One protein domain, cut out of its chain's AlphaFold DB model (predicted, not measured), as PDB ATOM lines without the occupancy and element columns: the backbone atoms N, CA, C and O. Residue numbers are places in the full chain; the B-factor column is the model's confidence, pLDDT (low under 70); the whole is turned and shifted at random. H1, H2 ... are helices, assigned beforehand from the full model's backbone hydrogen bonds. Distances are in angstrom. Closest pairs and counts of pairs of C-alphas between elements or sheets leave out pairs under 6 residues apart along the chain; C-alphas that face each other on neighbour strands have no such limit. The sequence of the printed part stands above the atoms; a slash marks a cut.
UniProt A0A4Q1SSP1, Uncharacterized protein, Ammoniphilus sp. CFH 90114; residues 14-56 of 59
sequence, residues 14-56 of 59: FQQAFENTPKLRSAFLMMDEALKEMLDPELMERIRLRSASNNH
ATOM      1  N   PHE A  14     241.893 173.358 135.697       80.00
ATOM      2  CA  PHE A  14     240.947 172.246 135.592       80.00
ATOM      3  C   PHE A  14     239.510 172.663 135.949       80.00
ATOM      4  O   PHE A  14     238.570 172.351 135.222       80.00
ATOM      5  N   GLN A  15     239.317 173.388 137.053       76.31
ATOM      6  CA  GLN A  15     237.989 173.844 137.474       76.31
ATOM      7  C   GLN A  15     237.372 174.803 136.453       76.31
ATOM      8  O   GLN A  15     236.200 174.642 136.118       76.31
ATOM      9  N   GLN A  16     238.176 175.721 135.912       76.19
ATOM     10  CA  GLN A  16     237.758 176.657 134.867       76.19
ATOM     11  C   GLN A  16     237.368 175.926 133.572       76.19
ATOM     12  O   GLN A  16     236.354 176.247 132.953       76.19
ATOM     13  N   ALA A  17     238.128 174.900 133.171       79.12
ATOM     14  CA  ALA A  17     237.860 174.139 131.949       79.12
ATOM     15  C   ALA A  17     236.509 173.403 131.981       79.12
ATOM     16  O   ALA A  17     235.832 173.305 130.957       79.12
ATOM     17  N   PHE A  18     236.099 172.909 133.153       80.56
ATOM     18  CA  PHE A  18     234.855 172.152 133.312       80.56
ATOM     19  C   PHE A  18     233.664 172.983 133.789       80.56
ATOM     20  O   PHE A  18     232.586 172.427 134.015       80.56
ATOM     21  N   GLU A  19     233.817 174.297 133.917       75.62
ATOM     22  CA  GLU A  19     232.784 175.171 134.467       75.62
ATOM     23  C   GLU A  19     231.488 175.161 133.659       75.62
ATOM     24  O   GLU A  19     230.401 174.984 134.207       75.62
ATOM     25  N   ASN A  20     231.608 175.236 132.334       75.38
ATOM     26  CA  ASN A  20     230.459 175.189 131.430       75.38
ATOM     27  C   ASN A  20     229.850 173.779 131.305       75.38
ATOM     28  O   ASN A  20     228.850 173.582 130.615       75.38
ATOM     29  N   THR A  21     230.443 172.781 131.963       84.81
ATOM     30  CA  THR A  21     230.037 171.372 131.898       84.81
ATOM     31  C   THR A  21     230.020 170.729 133.291       84.81
ATOM     32  O   THR A  21     230.783 169.796 133.561       84.81
ATOM     33  N   PRO A  22     229.112 171.156 134.190       82.12
ATOM     34  CA  PRO A  22     229.087 170.700 135.583       82.12
ATOM     35  C   PRO A  22     228.888 169.184 135.729       82.12
ATOM     36  O   PRO A  22     229.429 168.586 136.654       82.12
ATOM     37  N   LYS A  23     228.184 168.536 134.787       86.25
ATOM     38  CA  LYS A  23     228.019 167.071 134.763       86.25
ATOM     39  C   LYS A  23     229.337 166.320 134.544       86.25
ATOM     40  O   LYS A  23     229.539 165.254 135.117       86.25
ATOM     41  N   LEU A  24     230.231 166.865 133.716       86.19
ATOM     42  CA  LEU A  24     231.554 166.275 133.503       86.19
ATOM     43  C   LEU A  24     232.428 166.468 134.742       86.19
ATOM     44  O   LEU A  24     233.084 165.525 135.177       86.19
ATOM     45  N   ARG A  25     232.356 167.649 135.368       85.75
ATOM     46  CA  ARG A  25     233.029 167.910 136.645       85.75
ATOM     47  C   ARG A  25     232.578 166.934 137.733       85.75
ATOM     48  O   ARG A  25     233.422 166.366 138.414       85.75
ATOM     49  N   SER A  26     231.270 166.713 137.887       88.56
ATOM     50  CA  SER A  26     230.750 165.789 138.902       88.56
ATOM     51  C   SER A  26     231.176 164.346 138.645       88.56
ATOM     52  O   SER A  26     231.575 163.663 139.580       88.56
ATOM     53  N   ALA A  27     231.147 163.895 137.386       90.38
ATOM     54  CA  ALA A  27     231.596 162.551 137.031       90.38
ATOM     55  C   ALA A  27     233.088 162.346 137.341       90.38
ATOM     56  O   ALA A  27     233.468 161.310 137.880       90.38
ATOM     57  N   PHE A  28     233.926 163.350 137.061       88.75
ATOM     58  CA  PHE A  28     235.343 163.304 137.407       88.75
ATOM     59  C   PHE A  28     235.567 163.220 138.921       88.75
ATOM     60  O   PHE A  28     236.367 162.406 139.369       88.75
ATOM     61  N   LEU A  29     234.851 164.027 139.710       89.31
ATOM     62  CA  LEU A  29     234.978 164.015 141.171       89.31
ATOM     63  C   LEU A  29     234.564 162.667 141.772       89.31
ATOM     64  O   LEU A  29     235.273 162.150 142.626       89.31
ATOM     65  N   MET A  30     233.481 162.062 141.274       92.25
ATOM     66  CA  MET A  30     233.063 160.720 141.700       92.25
ATOM     67  C   MET A  30     234.131 159.663 141.391       92.25
ATOM     68  O   MET A  30     234.384 158.776 142.201       92.25
ATOM     69  N   MET A  31     234.780 159.761 140.228       89.94
ATOM     70  CA  MET A  31     235.877 158.863 139.864       89.94
ATOM     71  C   MET A  31     237.115 159.084 140.750       89.94
ATOM     72  O   MET A  31     237.728 158.114 141.188       89.94
ATOM     73  N   ASP A  32     237.488 160.338 141.017       89.25
ATOM     74  CA  ASP A  32     238.608 160.697 141.900       89.25
ATOM     75  C   ASP A  32     238.410 160.145 143.318       89.25
ATOM     76  O   ASP A  32     239.339 159.584 143.896       89.25
ATOM     77  N   GLU A  33     237.194 160.258 143.848       90.62
ATOM     78  CA  GLU A  33     236.825 159.754 145.169       90.62
ATOM     79  C   GLU A  33     236.880 158.224 145.236       90.62
ATOM     80  O   GLU A  33     237.564 157.680 146.100       90.62
ATOM     81  N   ALA A  34     236.287 157.528 144.261       91.00
ATOM     82  CA  ALA A  34     236.347 156.066 144.198       91.00
ATOM     83  C   ALA A  34     237.793 155.540 144.120       91.00
ATOM     84  O   ALA A  34     238.139 154.534 144.737       91.00
ATOM     85  N   LEU A  35     238.674 156.230 143.387       87.31
ATOM     86  CA  LEU A  35     240.076 155.829 143.286       87.31
ATOM     87  C   LEU A  35     240.846 156.031 144.605       87.31
ATOM     88  O   LEU A  35     241.785 155.276 144.859       87.31
ATOM     89  N   LYS A  36     240.472 157.013 145.438       87.19
ATOM     90  CA  LYS A  36     241.107 157.266 146.748       87.19
ATOM     91  C   LYS A  36     240.804 156.171 147.767       87.19
ATOM     92  O   LYS A  36     241.602 155.951 148.669       87.19
ATOM     93  N   GLU A  37     239.679 155.477 147.625       88.00
ATOM     94  CA  GLU A  37     239.353 154.318 148.464       88.00
ATOM     95  C   GLU A  37     240.152 153.066 148.068       88.00
ATOM     96  O   GLU A  37     240.358 152.169 148.884       88.00
ATOM     97  N   MET A  38     240.612 152.995 146.813       88.19
ATOM     98  CA  MET A  38     241.306 151.828 146.260       88.19
ATOM     99  C   MET A  38     242.832 151.927 146.320       88.19
ATOM    100  O   MET A  38     243.514 150.901 146.336       88.19
ATOM    101  N   LEU A  39     243.377 153.143 146.284       86.00
ATOM    102  CA  LEU A  39     244.812 153.394 146.181       86.00
ATOM    103  C   LEU A  39     245.279 154.310 147.305       86.00
ATOM    104  O   LEU A  39     244.628 155.300 147.626       86.00
ATOM    105  N   ASP A  40     246.465 154.011 147.835       91.56
ATOM    106  CA  ASP A  40     247.168 154.924 148.730       91.56
ATOM    107  C   ASP A  40     247.348 156.307 148.056       91.56
ATOM    108  O   ASP A  40     247.710 156.357 146.870       91.56
ATOM    109  N   PRO A  41     247.110 157.426 148.770       88.88
ATOM    110  CA  PRO A  41     247.185 158.764 148.187       88.88
ATOM    111  C   PRO A  41     248.540 159.095 147.553       88.88
ATOM    112  O   PRO A  41     248.592 159.756 146.514       88.88
ATOM    113  N   GLU A  42     249.642 158.626 148.140       90.19
ATOM    114  CA  GLU A  42     250.984 158.887 147.626       90.19
ATOM    115  C   GLU A  42     251.243 158.083 146.347       90.19
ATOM    116  O   GLU A  42     251.779 158.604 145.364       90.19
ATOM    117  N   LEU A  43     250.817 156.816 146.324       90.50
ATOM    118  CA  LEU A  43     250.895 155.981 145.125       90.50
ATOM    119  C   LEU A  43     250.039 156.549 143.985       90.50
ATOM    120  O   LEU A  43     250.495 156.604 142.839       90.50
ATOM    121  N   MET A  44     248.819 156.987 144.293       91.31
ATOM    122  CA  MET A  44     247.917 157.624 143.338       91.31
ATOM    123  C   MET A  44     248.572 158.849 142.690       91.31
ATOM    124  O   MET A  44     248.540 158.983 141.465       91.31
ATOM    125  N   GLU A  45     249.199 159.716 143.486       90.69
ATOM    126  CA  GLU A  45     249.836 160.927 142.971       90.69
ATOM    127  C   GLU A  45     251.031 160.609 142.063       90.69
ATOM    128  O   GLU A  45     251.162 161.168 140.973       90.69
ATOM    129  N   ARG A  46     251.857 159.618 142.420       93.06
ATOM    130  CA  ARG A  46     252.956 159.170 141.543       93.06
ATOM    131  C   ARG A  46     252.448 158.648 140.198       93.06
ATOM    132  O   ARG A  46     253.062 158.920 139.164       93.06
ATOM    133  N   ILE A  47     251.342 157.900 140.193       92.25
ATOM    134  CA  ILE A  47     250.719 157.401 138.959       92.25
ATOM    135  C   ILE A  47     250.228 158.572 138.103       92.25
ATOM    136  O   ILE A  47     250.453 158.566 136.890       92.25
ATOM    137  N   ARG A  48     249.610 159.589 138.716       91.06
ATOM    138  CA  ARG A  48     249.143 160.796 138.019       91.06
ATOM    139  C   ARG A  48     250.286 161.551 137.371       91.06
ATOM    140  O   ARG A  48     250.228 161.770 136.166       91.06
ATOM    141  N   LEU A  49     251.343 161.848 138.122       92.56
ATOM    142  CA  LEU A  49     252.523 162.545 137.607       92.56
ATOM    143  C   LEU A  49     253.172 161.782 136.450       92.56
ATOM    144  O   LEU A  49     253.516 162.367 135.423       92.56
ATOM    145  N   ARG A  50     253.289 160.455 136.573       94.69
ATOM    146  CA  ARG A  50     253.830 159.620 135.496       94.69
ATOM    147  C   ARG A  50     252.935 159.632 134.258       94.69
ATOM    148  O   ARG A  50     253.440 159.740 133.145       94.69
ATOM    149  N   SER A  51     251.621 159.522 134.440       94.38
ATOM    150  CA  SER A  51     250.657 159.567 133.339       94.38
ATOM    151  C   SER A  51     250.660 160.933 132.647       94.38
ATOM    152  O   SER A  51     250.717 160.994 131.421       94.38
ATOM    153  N   ALA A  52     250.683 162.023 133.417       93.44
ATOM    154  CA  ALA A  52     250.777 163.390 132.914       93.44
ATOM    155  C   ALA A  52     252.061 163.594 132.100       93.44
ATOM    156  O   ALA A  52     251.998 164.031 130.953       93.44
ATOM    157  N   SER A  53     253.208 163.165 132.639       94.88
ATOM    158  CA  SER A  53     254.502 163.234 131.954       94.88
ATOM    159  C   SER A  53     254.509 162.450 130.636       94.88
ATOM    160  O   SER A  53     254.947 162.977 129.614       94.88
ATOM    161  N   ASN A  54     253.948 161.237 130.624       96.38
ATOM    162  CA  ASN A  54     253.845 160.410 129.417       96.38
ATOM    163  C   ASN A  54     252.935 161.015 128.335       96.38
ATOM    164  O   ASN A  54     253.076 160.668 127.166       96.38
ATOM    165  N   ASN A  55     251.991 161.878 128.718       94.81
ATOM    166  CA  ASN A  55     251.041 162.521 127.808       94.81
ATOM    167  C   ASN A  55     251.368 163.999 127.548       94.81
ATOM    168  O   ASN A  55     250.554 164.697 126.947       94.81
ATOM    169  N   HIS A  56     252.535 164.481 127.987       93.38
ATOM    170  CA  HIS A  56     252.941 165.884 127.858       93.38
ATOM    171  C   HIS A  56     251.915 166.874 128.443       93.38
ATOM    172  O   HIS A  56     251.697 167.956 127.900       93.38
TER     173      HIS A  56
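Overview. This is residues 14 to 56 of the 59 residues of an uncharacterized protein of Ammoniphilus sp. CFH 90114 (UniProt A0A4Q1SSP1). Two helices, H2 and H3, meet near their ends as an open V, and a short helical turn, H1, folds back near the other end of H2. Few contacts join the parts, and most of H3 sticks out, with residues 45 to 56 standing free. The printed part has 43 residues with three named helices, in the order H1, H2, H3, and no named strand; the class is all helix. It is loose, with a radius of gyration of the C-alphas of 12.1 A, and flat, spanning 31 by 27 by 11 A.

Along the chain. Find C-alpha 14 at (240.947, 172.246, 135.592), where H1 begins; it holds residues 14 to 17. After a tight link of 4 residues, look for C-alpha 22 at (229.087, 170.700, 135.583): from there H2, residues 22 to 38, runs 24.9 A. A tight link of 2 residues leads to H3, residues 41 to 54, which runs 20.0 A and ends at C-alpha 54, at (253.845, 160.410, 129.417).

Arrangement. Look first at H1 and H2, which are close but not clearly touching; their closest C-alphas, those of Gln 15 and Arg 25, are 7.8 A apart. H2 and H3 are also close but not clearly touching, and their closest C-alphas, those of Lys 36 and Met 44, are 7.6 A apart. Their lines stand at a steep tilt of 56 degrees, and they run opposite ways. H1 and H3 are apart. In H3 every O i to N i+4 pair is within hydrogen-bond range, in H2 12 of 13 are, and H1 is too short for such a pair.

Size, cuts and confidence. The two C-alphas farthest apart, those of Asn 20 and Asp 40, are 31.5 A apart. The printed part has no cut and no long link between helices. Read the B-factor column for the model's confidence: the mean pLDDT of the printed part is 88.1, and no printed residue is under 70.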